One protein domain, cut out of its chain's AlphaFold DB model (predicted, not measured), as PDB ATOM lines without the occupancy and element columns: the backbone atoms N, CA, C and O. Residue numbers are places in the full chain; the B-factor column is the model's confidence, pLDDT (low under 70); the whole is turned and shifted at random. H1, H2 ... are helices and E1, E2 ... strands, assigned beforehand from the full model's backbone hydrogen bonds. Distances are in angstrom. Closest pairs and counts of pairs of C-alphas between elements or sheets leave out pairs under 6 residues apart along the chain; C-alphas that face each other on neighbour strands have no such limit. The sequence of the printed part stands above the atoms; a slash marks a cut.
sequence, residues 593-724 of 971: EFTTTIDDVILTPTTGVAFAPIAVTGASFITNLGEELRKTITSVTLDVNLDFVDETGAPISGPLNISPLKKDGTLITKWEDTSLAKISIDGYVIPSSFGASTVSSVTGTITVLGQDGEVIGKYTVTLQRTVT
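Overview. This is residues 593 to 724 of the 971 residues of an uncharacterized protein of termite gut metagenome (UniProt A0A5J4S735). One strongly twisted six-stranded sheet curls like part of a barrel, and the long hairpin E5 and E6 makes its length. The link 599 to 619 runs along the open side, pairing briefly with E1 and with residues 684 to 685, while short H2 lies at one end. The 132 printed residues, under half in named elements, run E1 H1 H2 E2 E3 E4 H3 E5 E6; the class is mostly strand, the sheet E1 E6 E5 E2 E3 E4 is mixed. It is compact, radius of gyration of the C-alphas 15.0 A, spanning 46 by 28 by 24 A.

Arrangement. Start at E5, residues 695 to 705, and E6, residues 711 to 723, an antiparallel hairpin with N 700 and O 717 2.8 A apart. E1, residues 593 to 598, is parallel to E6; N 594 and O 718 are 2.8 A apart. Beyond E5 find E2, E3 and E4, residues 635 to 640, 656 to 662 and 676 to 681, a meander, each strand the antiparallel neighbour of the one before. Look for N 637 and O 703, 2.9 A; N 638 and O 656, 2.8 A; N 659 and O 680, 2.8 A. H1, residues 620 to 623, and H3, residues 687 to 690, are on opposite faces of the sheet, heights 4.8 and 8.3 A. H2, residues 627 to 630, is not on it. The three helices are too short for any O i to N i+4 pair.

Along the chain. Find C-alpha 593 at (-5.071, -3.956, 0.909), where E1 begins. E5 covers 32.0 A; E6 runs 35.2 A to C-alpha 723 at (8.619, 1.786, 9.854).

Size, cuts and confidence. The C-alphas farthest apart, of Thr 604 and Glu 628, are 46.3 A apart. The printed part has no cut. Links E1 to H1, E2 to E3 and E3 to E4 are long. Low pLDDT includes residues 593 to 626.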
ATOM      1  N   GLU A 593      -6.311  -4.282   0.219       58.25
ATOM      2  CA  GLU A 593      -5.071  -3.956   0.909       58.25
ATOM      3  C   GLU A 593      -4.691  -2.495   0.661       58.25
ATOM      4  O   GLU A 593      -4.433  -2.046  -0.461       58.25
ATOM      5  N   PHE A 594      -4.656  -1.741   1.753       61.66
ATOM      6  CA  PHE A 594      -4.146  -0.387   1.814       61.66
ATOM      7  C   PHE A 594      -2.820  -0.416   2.554       61.66
ATOM      8  O   PHE A 594      -2.752  -0.498   3.783       61.66
ATOM      9  N   THR A 595      -1.742  -0.301   1.794       58.03
ATOM     10  CA  THR A 595      -0.425  -0.083   2.376       58.03
ATOM     11  C   THR A 595      -0.179   1.416   2.449       58.03
ATOM     12  O   THR A 595      -0.318   2.137   1.459       58.03
ATOM     13  N   THR A 596       0.204   1.899   3.626       57.84
ATOM     14  CA  THR A 596       0.861   3.196   3.735       57.84
ATOM     15  C   THR A 596       2.234   2.994   4.355       57.84
ATOM     16  O   THR A 596       2.441   2.128   5.208       57.84
ATOM     17  N   THR A 597       3.182   3.810   3.924       58.47
ATOM     18  CA  THR A 597       4.483   3.890   4.573       58.47
ATOM     19  C   THR A 597       4.456   5.137   5.432       58.47
ATOM     20  O   THR A 597       4.285   6.238   4.912       58.47
ATOM     21  N   ILE A 598       4.593   4.960   6.744       55.31
ATOM     22  CA  ILE A 598       4.800   6.084   7.649       55.31
ATOM     23  C   ILE A 598       6.309   6.174   7.846       55.31
ATOM     24  O   ILE A 598       6.904   5.315   8.496       55.31
ATOM     25  N   ASP A 599       6.922   7.206   7.270       51.41
ATOM     26  CA  ASP A 599       8.304   7.573   7.572       51.41
ATOM     27  C   ASP A 599       8.340   8.159   8.988       51.41
ATOM     28  O   ASP A 599       8.271   9.369   9.201       51.41
ATOM     29  N   ASP A 600       8.337   7.264   9.969       46.09
ATOM     30  CA  ASP A 600       8.237   7.597  11.382       46.09
ATOM     31  C   ASP A 600       9.635   7.679  12.010       46.09
ATOM     32  O   ASP A 600      10.407   6.718  11.983       46.09
ATOM     33  N   VAL A 601       9.954   8.833  12.595       46.34
ATOM     34  CA  VAL A 601      11.041   9.000  13.564       46.34
ATOM     35  C   VAL A 601      10.330   9.145  14.899       46.34
ATOM     36  O   VAL A 601       9.790  10.211  15.180       46.34
ATOM     37  N   ILE A 602      10.257   8.054  15.663       42.28
ATOM     38  CA  ILE A 602       9.393   7.935  16.846       42.28
ATOM     39  C   ILE A 602       9.552   9.176  17.744       42.28
ATOM     40  O   ILE A 602      10.620   9.406  18.298       42.28
ATOM     41  N   LEU A 603       8.487   9.963  17.894       36.22
ATOM     42  CA  LEU A 603       8.283  10.949  18.959       36.22
ATOM     43  C   LEU A 603       7.109  10.438  19.807       36.22
ATOM     44  O   LEU A 603       6.108   9.969  19.270       36.22
ATOM     45  N   THR A 604       7.239  10.473  21.132       41.84
ATOM     46  CA  THR A 604       6.223   9.991  22.085       41.84
ATOM     47  C   THR A 604       4.857  10.697  21.920       41.84
ATOM     48  O   THR A 604       4.783  11.818  21.414       41.84
ATOM     49  N   PRO A 605       3.755  10.032  22.317       42.66
ATOM     50  CA  PRO A 605       2.487   9.992  21.593       42.66
ATOM     51  C   PRO A 605       1.583  11.182  21.923       42.66
ATOM     52  O   PRO A 605       1.269  11.428  23.083       42.66
ATOM     53  N   THR A 606       1.149  11.926  20.906       44.22
ATOM     54  CA  THR A 606      -0.058  12.792  20.943       44.22
ATOM     55  C   THR A 606      -0.345  13.426  19.585       44.22
ATOM     56  O   THR A 606      -1.493  13.743  19.294       44.22
ATOM     57  N   THR A 607       0.664  13.611  18.731       54.78
ATOM     58  CA  THR A 607       0.467  14.199  17.401       54.78
ATOM     59  C   THR A 607       0.166  13.099  16.394       54.78
ATOM     60  O   THR A 607       1.057  12.329  16.035       54.78
ATOM     61  N   GLY A 608      -1.088  12.997  15.958       62.69
ATOM     62  CA  GLY A 608      -1.443  12.089  14.875       62.69
ATOM     63  C   GLY A 608      -0.654  12.414  13.602       62.69
ATOM     64  O   GLY A 608      -0.355  13.574  13.313       62.69
ATOM     65  N   VAL A 609      -0.345  11.383  12.820       69.06
ATOM     66  CA  VAL A 609       0.320  11.510  11.520       69.06
ATOM     67  C   VAL A 609      -0.711  11.345  10.410       69.06
ATOM     68  O   VAL A 609      -1.629  10.529  10.514       69.06
ATOM     69  N   ALA A 610      -0.575  12.144   9.348       66.69
ATOM     70  CA  ALA A 610      -1.482  12.082   8.212       66.69
ATOM     71  C   ALA A 610      -1.382  10.691   7.579       66.69
ATOM     72  O   ALA A 610      -0.342  10.307   7.043       66.69
ATOM     73  N   PHE A 611      -2.469   9.932   7.664       65.12
ATOM     74  CA  PHE A 611      -2.544   8.581   7.135       65.12
ATOM     75  C   PHE A 611      -3.219   8.645   5.765       65.12
ATOM     76  O   PHE A 611      -4.442   8.669   5.657       65.12
ATOM     77  N   ALA A 612      -2.410   8.725   4.706       61.28
ATOM     78  CA  ALA A 612      -2.877   8.782   3.323       61.28
ATOM     79  C   ALA A 612      -2.578   7.447   2.623       61.28
ATOM     80  O   ALA A 612      -1.564   7.317   1.927       61.28
ATOM     81  N   PRO A 613      -3.395   6.405   2.842       60.53
ATOM     82  CA  PRO A 613      -3.146   5.116   2.237       60.53
ATOM     83  C   PRO A 613      -3.397   5.191   0.728       60.53
ATOM     84  O   PRO A 613      -4.404   5.726   0.265       60.53
ATOM     85  N   ILE A 614      -2.476   4.637  -0.057       55.75
ATOM     86  CA  ILE A 614      -2.650   4.503  -1.502       55.75
ATOM     87  C   ILE A 614      -3.044   3.051  -1.742       55.75
ATOM     88  O   ILE A 614      -2.262   2.150  -1.452       55.75
ATOM     89  N   ALA A 615      -4.254   2.816  -2.260       54.16
ATOM     90  CA  ALA A 615      -4.652   1.483  -2.702       54.16
ATOM     91  C   ALA A 615      -3.601   0.964  -3.697       54.16
ATOM     92  O   ALA A 615      -3.319   1.625  -4.704       54.16
ATOM     93  N   VAL A 616      -2.992  -0.187  -3.395       46.97
ATOM     94  CA  VAL A 616      -1.822  -0.720  -4.125       46.97
ATOM     95  C   VAL A 616      -2.181  -1.056  -5.582       46.97
ATOM     96  O   VAL A 616      -1.318  -1.156  -6.455       46.97
ATOM     97  N   THR A 617      -3.471  -1.137  -5.901       44.12
ATOM     98  CA  THR A 617      -4.016  -1.066  -7.261       44.12
ATOM     99  C   THR A 617      -5.477  -0.601  -7.164       44.12
ATOM    100  O   THR A 617      -6.129  -0.893  -6.170       44.12
ATOM    101  N   GLY A 618      -5.941   0.205  -8.134       51.12
ATOM    102  CA  GLY A 618      -7.167   1.034  -8.119       51.12
ATOM    103  C   GLY A 618      -8.323   0.573  -7.224       51.12
ATOM    104  O   GLY A 618      -8.699  -0.589  -7.279       51.12
ATOM    105  N   ALA A 619      -8.885   1.511  -6.446       51.62
ATOM    106  CA  ALA A 619      -9.985   1.353  -5.487       51.62
ATOM    107  C   ALA A 619     -11.235   0.660  -6.078       51.62
ATOM    108  O   ALA A 619     -12.258   1.293  -6.349       51.62
ATOM    109  N   SER A 620     -11.135  -0.656  -6.265       53.88
ATOM    110  CA  SER A 620     -12.056  -1.488  -7.036       53.88
ATOM    111  C   SER A 620     -13.469  -1.435  -6.475       53.88
ATOM    112  O   SER A 620     -14.421  -1.408  -7.240       53.88
ATOM    113  N   PHE A 621     -13.627  -1.312  -5.158       59.50
ATOM    114  CA  PHE A 621     -14.945  -1.332  -4.533       59.50
ATOM    115  C   PHE A 621     -15.879  -0.203  -4.968       59.50
ATOM    116  O   PHE A 621     -17.069  -0.456  -5.097       59.50
ATOM    117  N   ILE A 622     -15.366   1.005  -5.234       65.06
ATOM    118  CA  ILE A 622     -16.201   2.135  -5.682       65.06
ATOM    119  C   ILE A 622     -16.259   2.192  -7.204       65.06
ATOM    120  O   ILE A 622     -17.311   2.495  -7.758       65.06
ATOM    121  N   THR A 623     -15.173   1.862  -7.910       59.50
ATOM    122  CA  THR A 623     -15.193   1.831  -9.384       59.50
ATOM    123  C   THR A 623     -16.027   0.680  -9.945       59.50
ATOM    124  O   THR A 623     -16.517   0.787 -11.065       59.50
ATOM    125  N   ASN A 624     -16.217  -0.396  -9.175       60.09
ATOM    126  CA  ASN A 624     -17.125  -1.494  -9.511       60.09
ATOM    127  C   ASN A 624     -18.604  -1.114  -9.316       60.09
ATOM    128  O   ASN A 624     -19.474  -1.797  -9.855       60.09
ATOM    129  N   LEU A 625     -18.902  -0.031  -8.584       67.31
ATOM    130  CA  LEU A 625     -20.250   0.536  -8.526       67.31
ATOM    131  C   LEU A 625     -20.510   1.320  -9.816       67.31
ATOM    132  O   LEU A 625     -19.699   2.158 -10.221       67.31
ATOM    133  N   GLY A 626     -21.658   1.079 -10.451       63.28
ATOM    134  CA  GLY A 626     -22.089   1.844 -11.622       63.28
ATOM    135  C   GLY A 626     -22.192   3.347 -11.326       63.28
ATOM    136  O   GLY A 626     -22.442   3.750 -10.192       63.28
ATOM    137  N   GLU A 627     -22.016   4.190 -12.350       71.62
ATOM    138  CA  GLU A 627     -21.998   5.659 -12.212       71.62
ATOM    139  C   GLU A 627     -23.227   6.209 -11.483       71.62
ATOM    140  O   GLU A 627     -23.100   7.027 -10.578       71.62
ATOM    141  N   GLU A 628     -24.413   5.714 -11.826       68.12
ATOM    142  CA  GLU A 628     -25.669   6.155 -11.221       68.12
ATOM    143  C   GLU A 628     -25.794   5.789  -9.739       68.12
ATOM    144  O   GLU A 628     -26.401   6.535  -8.981       68.12
ATOM    145  N   LEU A 629     -25.205   4.672  -9.310       69.94
ATOM    146  CA  LEU A 629     -25.195   4.284  -7.900       69.94
ATOM    147  C   LEU A 629     -24.188   5.131  -7.120       69.94
ATOM    148  O   LEU A 629     -24.443   5.517  -5.987       69.94
ATOM    149  N   ARG A 630     -23.070   5.514  -7.749       78.19
ATOM    150  CA  ARG A 630     -22.145   6.468  -7.133       78.19
ATOM    151  C   ARG A 630     -22.797   7.827  -6.861       78.19
ATOM    152  O   ARG A 630     -22.420   8.464  -5.886       78.19
ATOM    153  N   LYS A 631     -23.807   8.230  -7.647       82.06
ATOM    154  CA  LYS A 631     -24.593   9.457  -7.397       82.06
ATOM    155  C   LYS A 631     -25.430   9.388  -6.120       82.06
ATOM    156  O   LYS A 631     -25.770  10.436  -5.578       82.06
ATOM    157  N   THR A 632     -25.808   8.190  -5.663       80.50
ATOM    158  CA  THR A 632     -26.627   8.037  -4.451       80.50
ATOM    159  C   THR A 632     -25.786   8.000  -3.180       80.50
ATOM    160  O   THR A 632     -26.343   8.186  -2.102       80.50
ATOM    161  N   ILE A 633     -24.464   7.803  -3.286       85.94
ATOM    162  CA  ILE A 633     -23.557   7.730  -2.135       85.94
ATOM    163  C   ILE A 633     -23.569   9.060  -1.379       85.94
ATOM    164  O   ILE A 633     -23.143  10.094  -1.895       85.94
ATOM    165  N   THR A 634     -24.001   9.015  -0.121       88.56
ATOM    166  CA  THR A 634     -23.980  10.165   0.791       88.56
ATOM    167  C   THR A 634     -22.752  10.167   1.685       88.56
ATOM    168  O   THR A 634     -22.202  11.228   1.970       88.56
ATOM    169  N   SER A 635     -22.302   8.992   2.127       88.62
ATOM    170  CA  SER A 635     -21.132   8.862   2.990       88.62
ATOM    171  C   SER A 635     -20.438   7.517   2.813       88.62
ATOM    172  O   SER A 635     -21.048   6.504   2.468       88.62
ATOM    173  N   VAL A 636     -19.129   7.524   3.043       87.75
ATOM    174  CA  VAL A 636     -18.295   6.326   3.095       87.75
ATOM    175  C   VAL A 636     -17.513   6.400   4.389       87.75
ATOM    176  O   VAL A 636     -16.860   7.409   4.651       87.75
ATOM    177  N   THR A 637     -17.596   5.355   5.205       89.75
ATOM    178  CA  THR A 637     -17.019   5.364   6.549       89.75
ATOM    179  C   THR A 637     -16.145   4.146   6.808       89.75
ATOM    180  O   THR A 637     -16.472   3.053   6.351       89.75
ATOM    181  N   LEU A 638     -15.082   4.305   7.589       87.44
ATOM    182  CA  LEU A 638     -14.178   3.247   8.030       87.44
ATOM    183  C   LEU A 638     -14.366   2.956   9.520       87.44
ATOM    184  O   LEU A 638     -14.201   3.844  10.352       87.44
ATOM    185  N   ASP A 639     -14.631   1.697   9.847       89.38
ATOM    186  CA  ASP A 639     -14.561   1.171  11.210       89.38
ATOM    187  C   ASP A 639     -13.290   0.321  11.364       89.38
ATOM    188  O   ASP A 639     -13.093  -0.656  10.634       89.38
ATOM    189  N   VAL A 640     -12.393   0.720  12.266       87.75
ATOM    190  CA  VAL A 640     -11.115   0.047  12.518       87.75
ATOM    191  C   VAL A 640     -10.673   0.270  13.963       87.75
ATOM    192  O   VAL A 640     -10.872   1.339  14.530       87.75
ATOM    193  N   ASN A 641     -10.018  -0.732  14.550       88.12
ATOM    194  CA  ASN A 641      -9.441  -0.637  15.890       88.12
ATOM    195  C   ASN A 641      -8.046   0.019  15.862       88.12
ATOM    196  O   ASN A 641      -7.033  -0.651  16.066       88.12
ATOM    197  N   LEU A 642      -8.003   1.313  15.546       85.06
ATOM    198  CA  LEU A 642      -6.815   2.171  15.594       85.06
ATOM    199  C   LEU A 642      -7.187   3.502  16.254       85.06
ATOM    200  O   LEU A 642      -8.330   3.945  16.152       85.06
ATOM    201  N   ASP A 643      -6.215   4.160  16.881       84.31
ATOM    202  CA  ASP A 643      -6.447   5.440  17.543       84.31
ATOM    203  C   ASP A 643      -6.253   6.584  16.540       84.31
ATOM    204  O   ASP A 643      -5.157   6.786  16.011       84.31
ATOM    205  N   PHE A 644      -7.320   7.340  16.280       85.81
ATOM    206  CA  PHE A 644      -7.297   8.524  15.421       85.81
ATOM    207  C   PHE A 644      -7.528   9.799  16.229       85.81
ATOM    208  O   PHE A 644      -8.287   9.816  17.200       85.81
ATOM    209  N   VAL A 645      -6.891  10.882  15.796       82.81
ATOM    210  CA  VAL A 645      -7.056  12.229  16.340       82.81
ATOM    211  C   VAL A 645      -7.370  13.231  15.230       82.81
ATOM    212  O   VAL A 645      -7.041  13.010  14.063       82.81
ATOM    213  N   ASP A 646      -8.030  14.329  15.581       82.19
ATOM    214  CA  ASP A 646      -8.276  15.440  14.663       82.19
ATOM    215  C   ASP A 646      -7.031  16.332  14.487       82.19
ATOM    216  O   ASP A 646      -5.964  16.082  15.052       82.19
ATOM    217  N   GLU A 647      -7.166  17.399  13.697       76.75
ATOM    218  CA  GLU A 647      -6.100  18.387  13.465       76.75
ATOM    219  C   GLU A 647      -5.620  19.105  14.742       76.75
ATOM    220  O   GLU A 647      -4.529  19.675  14.761       76.75
ATOM    221  N   THR A 648      -6.410  19.064  15.817       75.44
ATOM    222  CA  THR A 648      -6.085  19.645  17.126       75.44
ATOM    223  C   THR A 648      -5.470  18.630  18.095       75.44
ATOM    224  O   THR A 648      -5.044  19.007  19.188       75.44
ATOM    225  N   GLY A 649      -5.383  17.355  17.695       71.75
ATOM    226  CA  GLY A 649      -4.914  16.250  18.529       71.75
ATOM    227  C   GLY A 649      -5.990  15.664  19.450       71.75
ATOM    228  O   GLY A 649      -5.660  14.874  20.337       71.75
ATOM    229  N   ALA A 650      -7.264  16.030  19.278       79.19
ATOM    230  CA  ALA A 650      -8.355  15.462  20.062       79.19
ATOM    231  C   ALA A 650      -8.754  14.076  19.518       79.19
ATOM    232  O   ALA A 650      -8.818  13.909  18.301       79.19
ATOM    233  N   PRO A 651      -9.052  13.080  20.376       82.62
ATOM    234  CA  PRO A 651      -9.469  11.751  19.929       82.62
ATOM    235  C   PRO A 651     -10.745  11.799  19.083       82.62
ATOM    236  O   PRO A 651     -11.751  12.373  19.504       82.62
ATOM    237  N   ILE A 652     -10.726  11.138  17.927       84.12
ATOM    238  CA  ILE A 652     -11.915  10.919  17.103       84.12
ATOM    239  C   ILE A 652     -12.597   9.640  17.592       84.12
ATOM    240  O   ILE A 652     -11.979   8.581  17.675       84.12
ATOM    241  N   SER A 653     -13.881   9.738  17.940       76.44
ATOM    242  CA  SER A 653     -14.694   8.601  18.377       76.44
ATOM    243  C   SER A 653     -15.729   8.250  17.313       76.44
ATOM    244  O   SER A 653     -16.468   9.125  16.864       76.44
ATOM    245  N   GLY A 654     -15.808   6.968  16.951       80.44
ATOM    246  CA  GLY A 654     -16.741   6.457  15.945       80.44
ATOM    247  C   GLY A 654     -16.084   6.194  14.585       80.44
ATOM    248  O   GLY A 654     -14.864   6.306  14.456       80.44
ATOM    249  N   PRO A 655     -16.880   5.796  13.581       84.19
ATOM    250  CA  PRO A 655     -16.362   5.470  12.263       84.19
ATOM    251  C   PRO A 655     -15.848   6.730  11.550       84.19
ATOM    252  O   PRO A 655     -16.456   7.799  11.618       84.19
ATOM    253  N   LEU A 656     -14.711   6.596  10.872       87.00
ATOM    254  CA  LEU A 656     -13.994   7.690  10.215       87.00
ATOM    255  C   LEU A 656     -14.580   7.956   8.837       87.00
ATOM    256  O   LEU A 656     -14.847   7.013   8.098       87.00
ATOM    257  N   ASN A 657     -14.719   9.220   8.452       87.75
ATOM    258  CA  ASN A 657     -15.152   9.557   7.101       87.75
ATOM    259  C   ASN A 657     -14.038   9.287   6.087       87.75
ATOM    260  O   ASN A 657     -12.850   9.446   6.372       87.75
ATOM    261  N   ILE A 658     -14.440   8.869   4.893       85.88
ATOM    262  CA  ILE A 658     -13.563   8.689   3.745       85.88
ATOM    263  C   ILE A 658     -13.967   9.709   2.684       85.88
ATOM    264  O   ILE A 658     -15.139   9.804   2.328       85.88
ATOM    265  N   SER A 659     -12.986  10.415   2.135       84.31
ATOM    266  CA  SER A 659     -13.176  11.421   1.092       84.31
ATOM    267  C   SER A 659     -12.639  10.943  -0.271       84.31
ATOM    268  O   SER A 659     -11.580  10.306  -0.324       84.31
ATOM    269  N   PRO A 660     -13.323  11.238  -1.395       84.31
ATOM    270  CA  PRO A 660     -12.861  10.876  -2.733       84.31
ATOM    271  C   PRO A 660     -11.772  11.818  -3.255       84.31
ATOM    272  O   PRO A 660     -11.857  13.040  -3.114       84.31
ATOM    273  N   LEU A 661     -10.778  11.252  -3.943       79.12
ATOM    274  CA  LEU A 661      -9.641  11.978  -4.508       79.12
ATOM    275  C   LEU A 661      -9.395  11.634  -5.987       79.12
ATOM    276  O   LEU A 661      -9.585  10.501  -6.447       79.12
ATOM    277  N   LYS A 662      -8.850  12.610  -6.717       83.31
ATOM    278  CA  LYS A 662      -8.268  12.422  -8.053       83.31
ATOM    279  C   LYS A 662      -6.955  11.650  -7.989       83.31
ATOM    280  O   LYS A 662      -6.334  11.492  -6.937       83.31
ATOM    281  N   LYS A 663      -6.454  11.235  -9.157       80.44
ATOM    282  CA  LYS A 663      -5.146  10.565  -9.285       80.44
ATOM    283  C   LYS A 663      -3.989  11.396  -8.705       80.44
ATOM    284  O   LYS A 663      -3.057  10.816  -8.143       80.44
ATOM    285  N   ASP A 664      -4.055  12.721  -8.816       79.31
ATOM    286  CA  ASP A 664      -3.058  13.661  -8.284       79.31
ATOM    287  C   ASP A 664      -3.214  13.969  -6.781       79.31
ATOM    288  O   ASP A 664      -2.347  14.622  -6.214       79.31
ATOM    289  N   GLY A 665      -4.259  13.448  -6.124       74.62
ATOM    290  CA  GLY A 665      -4.532  13.667  -4.701       74.62
ATOM    291  C   GLY A 665      -5.461  14.845  -4.394       74.62
ATOM    292  O   GLY A 665      -5.713  15.112  -3.226       74.62
ATOM    293  N   THR A 666      -5.995  15.538  -5.402       83.50
ATOM    294  CA  THR A 666      -6.970  16.621  -5.189       83.50
ATOM    295  C   THR A 666      -8.323  16.067  -4.740       83.50
ATOM    296  O   THR A 666      -8.811  15.101  -5.330       83.50
ATOM    297  N   LEU A 667      -8.951  16.709  -3.749       85.19
ATOM    298  CA  LEU A 667     -10.315  16.409  -3.297       85.19
ATOM    299  C   LEU A 667     -11.347  16.552  -4.419       85.19
ATOM    300  O   LEU A 667     -11.302  17.486  -5.224       85.19
ATOM    301  N   ILE A 668     -12.300  15.627  -4.433       85.62
ATOM    302  CA  ILE A 668     -13.496  15.673  -5.268       85.62
ATOM    303  C   ILE A 668     -14.702  15.821  -4.339       85.62
ATOM    304  O   ILE A 668     -14.728  15.274  -3.244       85.62
ATOM    305  N   THR A 669     -15.717  16.566  -4.762       86.00
ATOM    306  CA  THR A 669     -16.913  16.825  -3.945       86.00
ATOM    307  C   THR A 669     -18.012  15.770  -4.104       86.00
ATOM    308  O   THR A 669     -19.056  15.887  -3.474       86.00
ATOM    309  N   LYS A 670     -17.835  14.809  -5.017       86.25
ATOM    310  CA  LYS A 670     -18.877  13.904  -5.512       86.25
ATOM    311  C   LYS A 670     -18.282  12.551  -5.903       86.25
ATOM    312  O   LYS A 670     -17.244  12.513  -6.561       86.25
ATOM    313  N   TRP A 671     -18.929  11.455  -5.514       85.44
ATOM    314  CA  TRP A 671     -18.430  10.093  -5.749       85.44
ATOM    315  C   TRP A 671     -18.631   9.613  -7.192       85.44
ATOM    316  O   TRP A 671     -17.930   8.712  -7.651       85.44
ATOM    317  N   GLU A 672     -19.560  10.209  -7.938       84.88
ATOM    318  CA  GLU A 672     -19.820   9.873  -9.340       84.88
ATOM    319  C   GLU A 672     -18.775  10.420 -10.325       84.88
ATOM    320  O   GLU A 672     -18.746   9.977 -11.473       84.88
ATOM    321  N   ASP A 673     -17.909  11.340  -9.885       85.00
ATOM    322  CA  ASP A 673     -16.924  12.011 -10.736       85.00
ATOM    323  C   ASP A 673     -16.005  11.003 -11.445       85.00
ATOM    324  O   ASP A 673     -15.395  10.123 -10.833       85.00
ATOM    325  N   THR A 674     -15.876  11.152 -12.762       80.75
ATOM    326  CA  THR A 674     -15.104  10.240 -13.618       80.75
ATOM    327  C   THR A 674     -13.597  10.278 -13.351       80.75
ATOM    328  O   THR A 674     -12.876   9.378 -13.777       80.75
ATOM    329  N   SER A 675     -13.108  11.300 -12.644       81.62
ATOM    330  CA  SER A 675     -11.710  11.433 -12.233       81.62
ATOM    331  C   SER A 675     -11.386  10.777 -10.886       81.62
ATOM    332  O   SER A 675     -10.213  10.787 -10.487       81.62
ATOM    333  N   LEU A 676     -12.382  10.189 -10.208       78.62
ATOM    334  CA  LEU A 676     -12.196   9.415  -8.983       78.62
ATOM    335  C   LEU A 676     -11.172   8.298  -9.206       78.62
ATOM    336  O   LEU A 676     -11.335   7.437 -10.067       78.62
ATOM    337  N   ALA A 677     -10.109   8.310  -8.407       75.31
ATOM    338  CA  ALA A 677      -9.038   7.322  -8.516       75.31
ATOM    339  C   ALA A 677      -8.465   6.881  -7.163       75.31
ATOM    340  O   ALA A 677      -7.837   5.824  -7.083       75.31
ATOM    341  N   LYS A 678      -8.627   7.699  -6.119       75.81
ATOM    342  CA  LYS A 678      -8.058   7.504  -4.783       75.81
ATOM    343  C   LYS A 678      -9.086   7.880  -3.716       75.81
ATOM    344  O   LYS A 678     -10.104   8.496  -4.023       75.81
ATOM    345  N   ILE A 679      -8.787   7.537  -2.469       78.44
ATOM    346  CA  ILE A 679      -9.550   7.951  -1.291       78.44
ATOM    347  C   ILE A 679      -8.596   8.476  -0.213       78.44
ATOM    348  O   ILE A 679      -7.427   8.086  -0.197       78.44
ATOM    349  N   SER A 680      -9.080   9.329   0.684       77.50
ATOM    350  CA  SER A 680      -8.405   9.690   1.937       77.50
ATOM    351  C   SER A 680      -9.289   9.364   3.126       77.50
ATOM    352  O   SER A 680     -10.508   9.399   3.012       77.50
ATOM    353  N   ILE A 681      -8.671   9.060   4.262       80.06
ATOM    354  CA  ILE A 681      -9.361   8.931   5.545       80.06
ATOM    355  C   ILE A 681      -9.247  10.284   6.244       80.06
ATOM    356  O   ILE A 681      -8.158  10.858   6.292       80.06
ATOM    357  N   ASP A 682     -10.358  10.796   6.755       76.25
ATOM    358  CA  ASP A 682     -10.381  12.058   7.478       76.25
ATOM    359  C   ASP A 682      -9.849  11.838   8.905       76.25
ATOM    360  O   ASP A 682     -10.377  11.022   9.662       76.25
ATOM    361  N   GLY A 683      -8.795  12.570   9.270       76.88
ATOM    362  CA  GLY A 683      -8.131  12.472  10.571       76.88
ATOM    363  C   GLY A 683      -6.682  11.991  10.482       76.88
ATOM    364  O   GLY A 683      -6.152  11.674   9.416       76.88
ATOM    365  N   TYR A 684      -6.024  11.961  11.633       78.62
ATOM    366  CA  TYR A 684      -4.623  11.597  11.774       78.62
ATOM    367  C   TYR A 684      -4.505  10.348  12.644       78.62
ATOM    368  O   TYR A 684      -5.066  10.304  13.736       78.62
ATOM    369  N   VAL A 685      -3.770   9.335  12.189       80.31
ATOM    370  CA  VAL A 685      -3.607   8.098  12.964       80.31
ATOM    371  C   VAL A 685      -2.470   8.249  13.967       80.31
ATOM    372  O   VAL A 685      -1.453   8.877  13.664       80.31
ATOM    373  N   ILE A 686      -2.600   7.641  15.141       78.12
ATOM    374  CA  ILE A 686      -1.507   7.500  16.100       78.12
ATOM    375  C   ILE A 686      -0.690   6.256  15.704       78.12
ATOM    376  O   ILE A 686      -1.178   5.138  15.857       78.12
ATOM    377  N   PRO A 687       0.562   6.385  15.221       72.50
ATOM    378  CA  PRO A 687       1.302   5.243  14.672       72.50
ATOM    379  C   PRO A 687       1.500   4.083  15.661       72.50
ATOM    380  O   PRO A 687       1.536   2.921  15.251       72.50
ATOM    381  N   SER A 688       1.592   4.371  16.965       67.50
ATOM    382  CA  SER A 688       1.750   3.355  18.011       67.50
ATOM    383  C   SER A 688       0.530   2.445  18.176       67.50
ATOM    384  O   SER A 688       0.695   1.335  18.682       67.50
ATOM    385  N   SER A 689      -0.664   2.840  17.712       77.81
ATOM    386  CA  SER A 689      -1.857   1.984  17.784       77.81
ATOM    387  C   SER A 689      -1.780   0.768  16.846       77.81
ATOM    388  O   SER A 689      -2.550  -0.173  17.005       77.81
ATOM    389  N   PHE A 690      -0.825   0.737  15.903       74.94
ATOM    390  CA  PHE A 690      -0.502  -0.451  15.097       74.94
ATOM    391  C   PHE A 690       0.372  -1.484  15.841       74.94
ATOM    392  O   PHE A 690       0.495  -2.625  15.396       74.94
ATOM    393  N   GLY A 691       0.997  -1.102  16.961       66.62
ATOM    394  CA  GLY A 691       1.976  -1.911  17.695       66.62
ATOM    395  C   GLY A 691       3.437  -1.503  17.450       66.62
ATOM    396  O   GLY A 691       3.732  -0.531  16.754       66.62
ATOM    397  N   ALA A 692       4.367  -2.244  18.065       58.38
ATOM    398  CA  ALA A 692       5.799  -1.905  18.127       58.38
ATOM    399  C   ALA A 692       6.671  -2.546  17.023       58.38
ATOM    400  O   ALA A 692       7.878  -2.321  16.986       58.38
ATOM    401  N   SER A 693       6.091  -3.360  16.138       59.22
ATOM    402  CA  SER A 693       6.834  -4.056  15.077       59.22
ATOM    403  C   SER A 693       7.170  -3.137  13.898       59.22
ATOM    404  O   SER A 693       6.385  -2.257  13.547       59.22
ATOM    405  N   THR A 694       8.291  -3.409  13.219       60.09
ATOM    406  CA  THR A 694       8.722  -2.690  12.001       60.09
ATOM    407  C   THR A 694       7.729  -2.810  10.846       60.09
ATOM    408  O   THR A 694       7.625  -1.901  10.028       60.09
ATOM    409  N   VAL A 695       6.969  -3.906  10.798       65.06
ATOM    410  CA  VAL A 695       5.806  -4.080   9.926       65.06
ATOM    411  C   VAL A 695       4.646  -4.604  10.765       65.06
ATOM    412  O   VAL A 695       4.788  -5.597  11.480       65.06
ATOM    413  N   SER A 696       3.498  -3.939  10.685       74.00
ATOM    414  CA  SER A 696       2.269  -4.307  11.397       74.00
ATOM    415  C   SER A 696       1.045  -4.039  10.524       74.00
ATOM    416  O   SER A 696       1.058  -3.139   9.682       74.00
ATOM    417  N   SER A 697      -0.010  -4.838  10.689       80.31
ATOM    418  CA  SER A 697      -1.261  -4.686   9.947       80.31
ATOM    419  C   SER A 697      -2.479  -4.841  10.850       80.31
ATOM    420  O   SER A 697      -2.475  -5.629  11.797       80.31
ATOM    421  N   VAL A 698      -3.524  -4.073  10.547       81.81
ATOM    422  CA  VAL A 698      -4.819  -4.101  11.233       81.81
ATOM    423  C   VAL A 698      -5.923  -4.158  10.183       81.81
ATOM    424  O   VAL A 698      -5.841  -3.495   9.149       81.81
ATOM    425  N   THR A 699      -6.953  -4.963  10.430       83.25
ATOM    426  CA  THR A 699      -8.123  -5.062   9.555       83.25
ATOM    427  C   THR A 699      -9.261  -4.172  10.050       83.25
ATOM    428  O   THR A 699      -9.461  -4.000  11.253       83.25
ATOM    429  N   GLY A 700     -10.018  -3.607   9.114       83.38
ATOM    430  CA  GLY A 700     -11.214  -2.809   9.366       83.38
ATOM    431  C   GLY A 700     -12.319  -3.104   8.352       83.38
ATOM    432  O   GLY A 700     -12.195  -4.002   7.513       83.38
ATOM    433  N   THR A 701     -13.397  -2.324   8.404       84.19
ATOM    434  CA  THR A 701     -14.532  -2.406   7.475       84.19
ATOM    435  C   THR A 701     -14.881  -1.029   6.922       84.19
ATOM    436  O   THR A 701     -15.222  -0.121   7.677       84.19
ATOM    437  N   ILE A 702     -14.857  -0.886   5.598       84.00
ATOM    438  CA  ILE A 702     -15.436   0.265   4.899       84.00
ATOM    439  C   ILE A 702     -16.928   0.008   4.687       84.00
ATOM    440  O   ILE A 702     -17.297  -1.056   4.199       84.00
ATOM    441  N   THR A 703     -17.776   0.981   5.011       84.56
ATOM    442  CA  THR A 703     -19.221   0.968   4.744       84.56
ATOM    443  C   THR A 703     -19.579   2.121   3.809       84.56
ATOM    444  O   THR A 703     -19.200   3.258   4.068       84.56
ATOM    445  N   VAL A 704     -20.306   1.831   2.731       83.75
ATOM    446  CA  VAL A 704     -20.826   2.815   1.769       83.75
ATOM    447  C   VAL A 704     -22.321   2.993   2.031       83.75
ATOM    448  O   VAL A 704     -23.049   1.999   2.050       83.75
ATOM    449  N   LEU A 705     -22.770   4.230   2.237       84.38
ATOM    450  CA  LEU A 705     -24.154   4.584   2.567       84.38
ATOM    451  C   LEU A 705     -24.781   5.465   1.480       84.38
ATOM    452  O   LEU A 705     -24.105   6.335   0.923       84.38
ATOM    453  N   GLY A 706     -26.065   5.243   1.196       82.56
ATOM    454  CA  GLY A 706     -26.832   5.993   0.198       82.56
ATOM    455  C   GLY A 706     -27.755   7.082   0.764       82.56
ATOM    456  O   GLY A 706     -27.545   7.556   1.884       82.56
ATOM    457  N   GLN A 707     -28.735   7.537  -0.030       71.81
ATOM    458  CA  GLN A 707     -29.550   8.738   0.244       71.81
ATOM    459  C   GLN A 707     -30.474   8.614   1.464       71.81
ATOM    460  O   GLN A 707     -30.785   9.634   2.078       71.81
ATOM    461  N   ASP A 708     -30.797   7.391   1.883       65.19
ATOM    462  CA  ASP A 708     -31.687   7.082   3.006       65.19
ATOM    463  C   ASP A 708     -30.963   6.323   4.138       65.19
ATOM    464  O   ASP A 708     -31.587   5.728   5.020       65.19
ATOM    465  N   GLY A 709     -29.624   6.339   4.133       67.19
ATOM    466  CA  GLY A 709     -28.801   5.596   5.091       67.19
ATOM    467  C   GLY A 709     -28.785   4.085   4.839       67.19
ATOM    468  O   GLY A 709     -28.351   3.315   5.699       67.19
ATOM    469  N   GLU A 710     -29.246   3.646   3.669       70.62
ATOM    470  CA  GLU A 710     -29.134   2.270   3.222       70.62
ATOM    471  C   GLU A 710     -27.665   1.896   3.000       70.62
ATOM    472  O   GLU A 710     -26.873   2.667   2.457       70.62
ATOM    473  N   VAL A 711     -27.289   0.691   3.428       75.31
ATOM    474  CA  VAL A 711     -25.937   0.171   3.212       75.31
ATOM    475  C   VAL A 711     -25.825  -0.306   1.771       75.31
ATOM    476  O   VAL A 711     -26.304  -1.386   1.433       75.31
ATOM    477  N   ILE A 712     -25.150   0.491   0.945       74.38
ATOM    478  CA  ILE A 712     -24.799   0.139  -0.432       74.38
ATOM    479  C   ILE A 712     -23.731  -0.951  -0.420       74.38
ATOM    480  O   ILE A 712     -23.780  -1.859  -1.224       74.38
ATOM    481  N   GLY A 713     -22.765  -0.931   0.495       72.44
ATOM    482  CA  GLY A 713     -21.740  -1.975   0.505       72.44
ATOM    483  C   GLY A 713     -20.894  -1.989   1.762       72.44
ATOM    484  O   GLY A 713     -20.752  -0.971   2.437       72.44
ATOM    485  N   LYS A 714     -20.324  -3.157   2.066       76.12
ATOM    486  CA  LYS A 714     -19.325  -3.343   3.123       76.12
ATOM    487  C   LYS A 714     -18.100  -4.015   2.544       76.12
ATOM    488  O   LYS A 714     -18.251  -5.007   1.846       76.12
ATOM    489  N   TYR A 715     -16.910  -3.510   2.836       74.88
ATOM    490  CA  TYR A 715     -15.666  -4.027   2.274       74.88
ATOM    491  C   TYR A 715     -14.628  -4.188   3.374       74.88
ATOM    492  O   TYR A 715     -14.368  -3.253   4.132       74.88
ATOM    493  N   THR A 716     -14.036  -5.376   3.462       74.75
ATOM    494  CA  THR A 716     -12.918  -5.617   4.375       74.75
ATOM    495  C   THR A 716     -11.696  -4.880   3.864       74.75
ATOM    496  O   THR A 716     -11.347  -4.980   2.686       74.75
ATOM    497  N   VAL A 717     -11.036  -4.168   4.768       76.75
ATOM    498  CA  VAL A 717      -9.850  -3.382   4.462       76.75
ATOM    499  C   VAL A 717      -8.700  -3.798   5.362       76.75
ATOM    500  O   VAL A 717      -8.904  -4.014   6.555       76.75
ATOM    501  N   THR A 718      -7.497  -3.904   4.809       77.62
ATOM    502  CA  THR A 718      -6.278  -4.143   5.593       77.62
ATOM    503  C   THR A 718      -5.406  -2.905   5.524       77.62
ATOM    504  O   THR A 718      -5.022  -2.485   4.438       77.62
ATOM    505  N   LEU A 719      -5.092  -2.327   6.678       78.75
ATOM    506  CA  LEU A 719      -4.243  -1.151   6.830       78.75
ATOM    507  C   LEU A 719      -2.885  -1.618   7.348       78.75
ATOM    508  O   LEU A 719      -2.814  -2.266   8.393       78.75
ATOM    509  N   GLN A 720      -1.812  -1.306   6.628       76.56
ATOM    510  CA  GLN A 720      -0.452  -1.696   7.002       76.56
ATOM    511  C   GLN A 720       0.403  -0.474   7.341       76.56
ATOM    512  O   GLN A 720       0.363   0.522   6.620       76.56
ATOM    513  N   ARG A 721       1.210  -0.592   8.401       73.81
ATOM    514  CA  ARG A 721       2.295   0.326   8.759       73.81
ATOM    515  C   ARG A 721       3.634  -0.366   8.536       73.81
ATOM    516  O   ARG A 721       3.860  -1.465   9.045       73.81
ATOM    517  N   THR A 722       4.532   0.326   7.843       68.25
ATOM    518  CA  THR A 722       5.957  -0.013   7.752       68.25
ATOM    519  C   THR A 722       6.766   1.135   8.337       68.25
ATOM    520  O   THR A 722       6.538   2.281   7.958       68.25
ATOM    521  N   VAL A 723       7.689   0.827   9.246       62.88
ATOM    522  CA  VAL A 723       8.619   1.786   9.854       62.88
ATOM    523  C   VAL A 723       9.964   1.689   9.140       62.88
ATOM    524  O   VAL A 723      10.608   0.640   9.167       62.88
ATOM    525  N   THR A 724      10.395   2.785   8.514       52.75
ATOM    526  CA  THR A 724      11.714   2.888   7.874       52.75
ATOM    527  C   THR A 724      12.696   3.556   8.834       52.75
ATOM    528  O   THR A 724      12.662   4.771   9.015       52.75
TER     529      THR A 724